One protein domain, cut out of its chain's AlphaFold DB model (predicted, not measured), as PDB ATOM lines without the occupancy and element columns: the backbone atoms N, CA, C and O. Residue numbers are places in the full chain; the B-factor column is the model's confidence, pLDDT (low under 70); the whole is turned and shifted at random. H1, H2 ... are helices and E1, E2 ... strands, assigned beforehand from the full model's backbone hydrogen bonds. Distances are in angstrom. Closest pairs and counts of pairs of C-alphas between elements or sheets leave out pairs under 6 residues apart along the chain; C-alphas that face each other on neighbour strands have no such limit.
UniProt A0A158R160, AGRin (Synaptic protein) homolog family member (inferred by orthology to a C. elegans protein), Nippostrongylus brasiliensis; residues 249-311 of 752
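AT A GLANCE: This is residues 249 to 311 of the 752 residues of the protein "AGRin (Synaptic protein) homolog family member (inferred by orthology to a C. elegans protein)" of Nippostrongylus brasiliensis (UniProt A0A158R160). A narrow two-stranded hairpin, E1 and E2, makes one end of an elongated shape, its tip at residues 253 to 258 sticking out, and the other end is a small head of H1, the short strand pair E3 and E4, and loops. A long link without named elements, residues 264 to 279, loops from the hairpin to the head. The printed part has 63 residues, with one named helix and four named strands in the order E1, E2, E3, H1, E4; each sheet has two strands, E1 - E2 and E3 - E4, both antiparallel. The class is mixed, helices and strands, though under half of the residues are in named elements. The whole is loose, with a radius of gyration of the C-alphas of 14.1 A and spans of 45 by 27 by 16 A.

IN THESE COORDINATES: Find C-alpha 249 at (179.070, 174.731, 302.495); from there E1, residues 249 to 254, runs 16.0 A. E2, residues 257 to 263, then runs 18.8 A. Go on to E3, residues 280 to 282, 6.4 A long. H1, residues 291 to 301, begins at C-alpha 291, (185.412, 172.748, 316.679), and is 15.4 A long. Last comes E4, residues 307 to 310, 6.9 A long, with C-alpha 310 at (188.086, 178.178, 323.074).

HOW THE PARTS SIT: Look first at E1 and E2, a hairpin whose directions stand at 144 degrees. N 250 and O 261, 2.8 A apart, and N 259 and O 252, 2.9 A apart, are within hydrogen-bond range. E2 and H1 are only just apart, their closest C-alphas at 8.4 A. E1 is apart from E3, H1 and E4, and E2 is apart from E3 and E4. In the head, E3 and E4 are antiparallel at 159 degrees; there N 281 and O 309 are 3.0 A apart and N 308 and O 281 2.8 A apart, both within hydrogen-bond range. The closest C-alphas of E3 and H1 are those of Val 280 and Leu 291, 6.2 A apart. Those of H1 and E4 are Leu 291 and Val 307, 8.0 A apart. Every O i to N i+4 pair in H1 is within hydrogen-bond range.

THE WHOLE: The two C-alphas farthest apart, those of Asp 255 and Gly 285, are 45.6 A apart. The printed part has no cut. The link from E2 to E3, 16 residues, is long; those from E1 to E2 and from H1 to E4 are tight, and that from E3 to H1 is short. The mean pLDDT of the printed part is 82.2, and residues 253 to 258 and 271 to 276 of this model are under 70.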
ATOM      1  N   CYS A 249     179.399 174.627 303.911       84.12
ATOM      2  CA  CYS A 249     179.070 174.731 302.495       84.12
ATOM      3  C   CYS A 249     180.225 174.232 301.623       84.12
ATOM      4  O   CYS A 249     181.332 174.775 301.664       84.12
ATOM      5  N   VAL A 250     179.943 173.246 300.774       86.00
ATOM      6  CA  VAL A 250     180.878 172.701 299.787       86.00
ATOM      7  C   VAL A 250     180.441 173.046 298.365       86.00
ATOM      8  O   VAL A 250     179.253 173.062 298.035       86.00
ATOM      9  N   VAL A 251     181.413 173.310 297.491       81.31
ATOM     10  CA  VAL A 251     181.156 173.586 296.071       81.31
ATOM     11  C   VAL A 251     181.301 172.295 295.276       81.31
ATOM     12  O   VAL A 251     182.383 171.721 295.189       81.31
ATOM     13  N   THR A 252     180.210 171.855 294.660       74.69
ATOM     14  CA  THR A 252     180.173 170.718 293.738       74.69
ATOM     15  C   THR A 252     180.177 171.222 292.296       74.69
ATOM     16  O   THR A 252     179.537 172.224 291.976       74.69
ATOM     17  N   GLN A 253     180.912 170.545 291.413       69.31
ATOM     18  CA  GLN A 253     180.951 170.869 289.987       69.31
ATOM     19  C   GLN A 253     180.295 169.746 289.180       69.31
ATOM     20  O   GLN A 253     180.790 168.621 289.171       69.31
ATOM     21  N   LYS A 254     179.210 170.064 288.469       56.16
ATOM     22  CA  LYS A 254     178.595 169.195 287.453       56.16
ATOM     23  C   LYS A 254     178.487 169.979 286.150       56.16
ATOM     24  O   LYS A 254     178.145 171.156 286.172       56.16
ATOM     25  N   ASP A 255     178.871 169.360 285.037       50.47
ATOM     26  CA  ASP A 255     178.745 169.917 283.678       50.47
ATOM     27  C   ASP A 255     179.344 171.331 283.490       50.47
ATOM     28  O   ASP A 255     178.853 172.157 282.724       50.47
ATOM     29  N   GLY A 256     180.425 171.636 284.220       52.53
ATOM     30  CA  GLY A 256     181.089 172.950 284.201       52.53
ATOM     31  C   GLY A 256     180.396 174.047 285.024       52.53
ATOM     32  O   GLY A 256     180.939 175.147 285.159       52.53
ATOM     33  N   VAL A 257     179.241 173.749 285.622       56.19
ATOM     34  CA  VAL A 257     178.512 174.629 286.540       56.19
ATOM     35  C   VAL A 257     178.977 174.363 287.974       56.19
ATOM     36  O   VAL A 257     179.113 173.217 288.398       56.19
ATOM     37  N   LEU A 258     179.246 175.438 288.720       60.38
ATOM     38  CA  LEU A 258     179.575 175.386 290.146       60.38
ATOM     39  C   LEU A 258     178.288 175.580 290.955       60.38
ATOM     40  O   LEU A 258     177.664 176.635 290.853       60.38
ATOM     41  N   SER A 259     177.923 174.597 291.772       71.44
ATOM     42  CA  SER A 259     176.778 174.637 292.686       71.44
ATOM     43  C   SER A 259     177.227 174.483 294.136       71.44
ATOM     44  O   SER A 259     178.143 173.717 294.421       71.44
ATOM     45  N   ALA A 260     176.580 175.183 295.066       78.00
ATOM     46  CA  ALA A 260     176.795 174.988 296.500       78.00
ATOM     47  C   ALA A 260     175.870 173.901 297.064       78.00
ATOM     48  O   ALA A 260     174.724 173.774 296.635       78.00
ATOM     49  N   GLN A 261     176.365 173.148 298.044       84.12
ATOM     50  CA  GLN A 261     175.590 172.230 298.877       84.12
ATOM     51  C   GLN A 261     176.013 172.408 300.337       84.12
ATOM     52  O   GLN A 261     177.200 172.532 300.621       84.12
ATOM     53  N   CYS A 262     175.047 172.411 301.250       88.75
ATOM     54  CA  CYS A 262     175.292 172.407 302.690       88.75
ATOM     55  C   CYS A 262     175.336 170.956 303.176       88.75
ATOM     56  O   CYS A 262     174.410 170.201 302.883       88.75
ATOM     57  N   LEU A 263     176.404 170.554 303.870       89.44
ATOM     58  CA  LEU A 263     176.573 169.191 304.382       89.44
ATOM     59  C   LEU A 263     177.086 169.212 305.829       89.44
ATOM     60  O   LEU A 263     177.892 170.066 306.204       89.44
ATOM     61  N   CYS A 264     176.663 168.232 306.632       90.38
ATOM     62  CA  CYS A 264     177.283 167.977 307.931       90.38
ATOM     63  C   CYS A 264     178.699 167.398 307.756       90.38
ATOM     64  O   CYS A 264     178.899 166.561 306.868       90.38
ATOM     65  N   PRO A 265     179.659 167.734 308.638       87.44
ATOM     66  CA  PRO A 265     180.920 167.006 308.733       87.44
ATOM     67  C   PRO A 265     180.657 165.517 309.011       87.44
ATOM     68  O   PRO A 265     180.035 165.165 310.013       87.44
ATOM     69  N   THR A 266     181.112 164.627 308.127       85.06
ATOM     70  CA  THR A 266     180.953 163.167 308.283       85.06
ATOM     71  C   THR A 266     182.093 162.532 309.075       85.06
ATOM     72  O   THR A 266     181.899 161.505 309.719       85.06
ATOM     73  N   SER A 267     183.268 163.159 309.075       85.31
ATOM     74  CA  SER A 267     184.414 162.800 309.904       85.31
ATOM     75  C   SER A 267     185.126 164.062 310.389       85.31
ATOM     76  O   SER A 267     185.145 165.084 309.701       85.31
ATOM     77  N   CYS A 268     185.711 163.982 311.581       84.31
ATOM     78  CA  CYS A 268     186.495 165.053 312.185       84.31
ATOM     79  C   CYS A 268     187.940 164.576 312.393       84.31
ATOM     80  O   CYS A 268     188.275 164.120 313.487       84.31
ATOM     81  N   PRO A 269     188.791 164.616 311.349       79.56
ATOM     82  CA  PRO A 269     190.208 164.297 311.493       79.56
ATOM     83  C   PRO A 269     190.872 165.225 312.519       79.56
ATOM     84  O   PRO A 269     190.661 166.437 312.505       79.56
ATOM     85  N   SER A 270     191.679 164.641 313.407       76.06
ATOM     86  CA  SER A 270     192.514 165.392 314.345       76.06
ATOM     87  C   SER A 270     193.838 165.745 313.672       76.06
ATOM     88  O   SER A 270     194.557 164.858 313.214       76.06
ATOM     89  N   TYR A 271     194.157 167.036 313.613       69.88
ATOM     90  CA  TYR A 271     195.375 167.577 313.001       69.88
ATOM     91  C   TYR A 271     196.393 168.042 314.062       69.88
ATOM     92  O   TYR A 271     197.069 169.056 313.875       69.88
ATOM     93  N   GLY A 272     196.473 167.328 315.193       65.56
ATOM     94  CA  GLY A 272     197.389 167.629 316.302       65.56
ATOM     95  C   GLY A 272     197.167 169.027 316.884       65.56
ATOM     96  O   GLY A 272     196.027 169.428 317.111       65.56
ATOM     97  N   ASP A 273     198.249 169.794 317.045       60.53
ATOM     98  CA  ASP A 273     198.287 171.145 317.643       60.53
ATOM     99  C   ASP A 273     197.561 172.246 316.835       60.53
ATOM    100  O   ASP A 273     197.703 173.446 317.088       60.53
ATOM    101  N   SER A 274     196.774 171.867 315.830       60.22
ATOM    102  CA  SER A 274     195.961 172.796 315.051       60.22
ATOM    103  C   SER A 274     194.856 173.415 315.916       60.22
ATOM    104  O   SER A 274     194.113 172.712 316.598       60.22
ATOM    105  N   VAL A 275     194.668 174.736 315.818       62.34
ATOM    106  CA  VAL A 275     193.645 175.490 316.582       62.34
ATOM    107  C   VAL A 275     192.227 174.932 316.373       62.34
ATOM    108  O   VAL A 275     191.392 174.976 317.270       62.34
ATOM    109  N   GLU A 276     191.956 174.356 315.201       65.38
ATOM    110  CA  GLU A 276     190.673 173.732 314.850       65.38
ATOM    111  C   GLU A 276     190.475 172.338 315.471       65.38
ATOM    112  O   GLU A 276     189.337 171.879 315.572       65.38
ATOM    113  N   SER A 277     191.565 171.688 315.900       76.38
ATOM    114  CA  SER A 277     191.604 170.408 316.629       76.38
ATOM    115  C   SER A 277     191.685 170.586 318.153       76.38
ATOM    116  O   SER A 277     191.590 169.602 318.877       76.38
ATOM    117  N   SER A 278     191.827 171.821 318.645       80.12
ATOM    118  CA  SER A 278     191.810 172.138 320.080       80.12
ATOM    119  C   SER A 278     190.394 172.018 320.673       80.12
ATOM    120  O   SER A 278     189.429 172.358 319.976       80.12
ATOM    121  N   PRO A 279     190.244 171.620 321.953       88.56
ATOM    122  CA  PRO A 279     188.937 171.500 322.596       88.56
ATOM    123  C   PRO A 279     188.204 172.844 322.678       88.56
ATOM    124  O   PRO A 279     188.822 173.911 322.751       88.56
ATOM    125  N   VAL A 280     186.870 172.799 322.668       91.94
ATOM    126  CA  VAL A 280     186.011 173.993 322.720       91.94
ATOM    127  C   VAL A 280     184.827 173.820 323.670       91.94
ATOM    128  O   VAL A 280     184.084 172.841 323.595       91.94
ATOM    129  N   CYS A 281     184.599 174.837 324.498       92.94
ATOM    130  CA  CYS A 281     183.439 174.936 325.371       92.94
ATOM    131  C   CYS A 281     182.252 175.560 324.622       92.94
ATOM    132  O   CYS A 281     182.317 176.696 324.131       92.94
ATOM    133  N   SER A 282     181.136 174.837 324.556       93.69
ATOM    134  CA  SER A 282     179.901 175.302 323.914       93.69
ATOM    135  C   SER A 282     179.115 176.323 324.752       93.69
ATOM    136  O   SER A 282     179.295 176.466 325.964       93.69
ATOM    137  N   SER A 283     178.169 177.018 324.115       92.56
ATOM    138  CA  SER A 283     177.201 177.923 324.757       92.56
ATOM    139  C   SER A 283     176.393 177.257 325.873       92.56
ATOM    140  O   SER A 283     176.035 177.934 326.840       92.56
ATOM    141  N   GLN A 284     176.180 175.941 325.782       90.75
ATOM    142  CA  GLN A 284     175.481 175.127 326.779       90.75
ATOM    143  C   GLN A 284     176.369 174.688 327.961       90.75
ATOM    144  O   GLN A 284     175.856 174.103 328.907       90.75
ATOM    145  N   GLY A 285     177.677 174.981 327.943       89.25
ATOM    146  CA  GLY A 285     178.609 174.552 328.996       89.25
ATOM    147  C   GLY A 285     179.072 173.096 328.870       89.25
ATOM    148  O   GLY A 285     179.525 172.523 329.853       89.25
ATOM    149  N   VAL A 286     178.947 172.510 327.676       92.38
ATOM    150  CA  VAL A 286     179.462 171.174 327.332       92.38
ATOM    151  C   VAL A 286     180.735 171.314 326.502       92.38
ATOM    152  O   VAL A 286     180.765 172.125 325.569       92.38
ATOM    153  N   ASP A 287     181.744 170.509 326.821       91.94
ATOM    154  CA  ASP A 287     183.018 170.451 326.108       91.94
ATOM    155  C   ASP A 287     182.984 169.505 324.909       91.94
ATOM    156  O   ASP A 287     182.440 168.403 324.974       91.94
ATOM    157  N   TYR A 288     183.595 169.945 323.810       91.81
ATOM    158  CA  TYR A 288     183.760 169.164 322.586       91.81
ATOM    159  C   TYR A 288     185.251 169.003 322.265       91.81
ATOM    160  O   TYR A 288     185.983 169.992 322.361       91.81
ATOM    161  N   PRO A 289     185.708 167.815 321.810       89.81
ATOM    162  CA  PRO A 289     187.126 167.566 321.525       89.81
ATOM    163  C   PRO A 289     187.722 168.506 320.479       89.81
ATOM    164  O   PRO A 289     188.915 168.775 320.505       89.81
ATOM    165  N   SER A 290     186.900 169.004 319.551       90.31
ATOM    166  CA  SER A 290     187.315 170.023 318.592       90.31
ATOM    167  C   SER A 290     186.138 170.833 318.050       90.31
ATOM    168  O   SER A 290     184.973 170.448 318.204       90.31
ATOM    169  N   LEU A 291     186.431 171.934 317.351       88.56
ATOM    170  CA  LEU A 291     185.412 172.748 316.679       88.56
ATOM    171  C   LEU A 291     184.616 171.943 315.636       88.56
ATOM    172  O   LEU A 291     183.418 172.171 315.469       88.56
ATOM    173  N   CYS A 292     185.257 170.974 314.975       89.06
ATOM    174  CA  CYS A 292     184.576 170.062 314.057       89.06
ATOM    175  C   CYS A 292     183.539 169.197 314.788       89.06
ATOM    176  O   CYS A 292     182.404 169.108 314.329       89.06
ATOM    177  N   HIS A 293     183.879 168.630 315.951       91.69
ATOM    178  CA  HIS A 293     182.942 167.817 316.734       91.69
ATOM    179  C   HIS A 293     181.744 168.641 317.241       91.69
ATOM    180  O   HIS A 293     180.613 168.158 317.207       91.69
ATOM    181  N   LEU A 294     181.963 169.905 317.632       92.38
ATOM    182  CA  LEU A 294     180.876 170.826 317.987       92.38
ATOM    183  C   LEU A 294     179.958 171.099 316.785       92.38
ATOM    184  O   LEU A 294     178.740 170.981 316.913       92.38
ATOM    185  N   LYS A 295     180.519 171.417 315.609       90.12
ATOM    186  CA  LYS A 295     179.745 171.608 314.366       90.12
ATOM    187  C   LYS A 295     178.973 170.349 313.969       90.12
ATOM    188  O   LYS A 295     177.789 170.433 313.662       90.12
ATOM    189  N   GLN A 296     179.618 169.186 314.009       91.56
ATOM    190  CA  GLN A 296     179.000 167.902 313.696       91.56
ATOM    191  C   GLN A 296     177.806 167.629 314.618       91.56
ATOM    192  O   GLN A 296     176.724 167.309 314.131       91.56
ATOM    193  N   HIS A 297     177.957 167.834 315.930       92.00
ATOM    194  CA  HIS A 297     176.853 167.692 316.876       92.00
ATOM    195  C   HIS A 297     175.726 168.705 316.617       92.00
ATOM    196  O   HIS A 297     174.557 168.319 316.598       92.00
ATOM    197  N   ALA A 298     176.054 169.978 316.362       93.12
ATOM    198  CA  ALA A 298     175.080 171.012 315.996       93.12
ATOM    199  C   ALA A 298     174.252 170.602 314.765       93.12
ATOM    200  O   ALA A 298     173.027 170.704 314.784       93.12
ATOM    201  N   CYS A 299     174.922 170.047 313.751       92.94
ATOM    202  CA  CYS A 299     174.331 169.628 312.485       92.94
ATOM    203  C   CYS A 299     173.441 168.386 312.622       92.94
ATOM    204  O   CYS A 299     172.311 168.369 312.133       92.94
ATOM    205  N   LEU A 300     173.916 167.362 313.340       90.69
ATOM    206  CA  LEU A 300     173.173 166.117 313.568       90.69
ATOM    207  C   LEU A 300     171.954 166.315 314.479       90.69
ATOM    208  O   LEU A 300     170.927 165.673 314.278       90.69
ATOM    209  N   THR A 301     172.054 167.200 315.475       91.00
ATOM    210  CA  THR A 301     170.950 167.500 316.405       91.00
ATOM    211  C   THR A 301     170.072 168.670 315.958       91.00
ATOM    212  O   THR A 301     169.048 168.927 316.587       91.00
ATOM    213  N   GLN A 302     170.465 169.386 314.896       88.25
ATOM    214  CA  GLN A 302     169.850 170.636 314.429       88.25
ATOM    215  C   GLN A 302     169.706 171.691 315.548       88.25
ATOM    216  O   GLN A 302     168.759 172.480 315.580       88.25
ATOM    217  N   THR A 303     170.663 171.722 316.483       88.19
ATOM    218  CA  THR A 303     170.675 172.669 317.609       88.19
ATOM    219  C   THR A 303     171.622 173.836 317.349       88.19
ATOM    220  O   THR A 303     172.759 173.668 316.916       88.19
ATOM    221  N   ASN A 304     171.170 175.056 317.655       87.69
ATOM    222  CA  ASN A 304     171.998 176.256 317.544       87.69
ATOM    223  C   ASN A 304     172.951 176.373 318.748       87.69
ATOM    224  O   ASN A 304     172.705 177.127 319.693       87.69
ATOM    225  N   ILE A 305     174.023 175.582 318.720       90.19
ATOM    226  CA  ILE A 305     175.139 175.664 319.664       90.19
ATOM    227  C   ILE A 305     176.298 176.449 319.053       90.19
ATOM    228  O   ILE A 305     176.667 176.268 317.895       90.19
ATOM    229  N   THR A 306     176.881 177.337 319.850       87.31
ATOM    230  CA  THR A 306     178.008 178.187 319.456       87.31
ATOM    231  C   THR A 306     179.184 177.953 320.394       87.31
ATOM    232  O   THR A 306     179.007 177.467 321.511       87.31
ATOM    233  N   VAL A 307     180.398 178.295 319.963       88.50
ATOM    234  CA  VAL A 307     181.558 178.325 320.863       88.50
ATOM    235  C   VAL A 307     181.359 179.466 321.856       88.50
ATOM    236  O   VAL A 307     181.266 180.627 321.457       88.50
ATOM    237  N   ARG A 308     181.302 179.146 323.151       87.06
ATOM    238  CA  ARG A 308     181.320 180.145 324.225       87.06
ATOM    239  C   ARG A 308     182.745 180.590 324.509       87.06
ATOM    240  O   ARG A 308     182.993 181.781 324.667       87.06
ATOM    241  N   TYR A 309     183.661 179.625 324.548       86.06
ATOM    242  CA  TYR A 309     185.086 179.833 324.758       86.06
ATOM    243  C   TYR A 309     185.895 178.766 324.012       86.06
ATOM    244  O   TYR A 309     185.467 177.619 323.905       86.06
ATOM    245  N   PHE A 310     187.082 179.137 323.539       82.50
ATOM    246  CA  PHE A 310     188.086 178.178 323.074       82.50
ATOM    247  C   PHE A 310     188.829 177.592 324.288       82.50
ATOM    248  O   PHE A 310     189.060 178.308 325.269       82.50
ATOM    249  N   GLY A 311     189.173 176.305 324.231       84.06
ATOM    250  CA  GLY A 311     189.539 175.507 325.402       84.06
ATOM    251  C   GLY A 311     188.318 175.021 326.195       84.06
ATOM    252  O   GLY A 311     187.185 175.436 325.938       84.06
TER     253      GLY A 311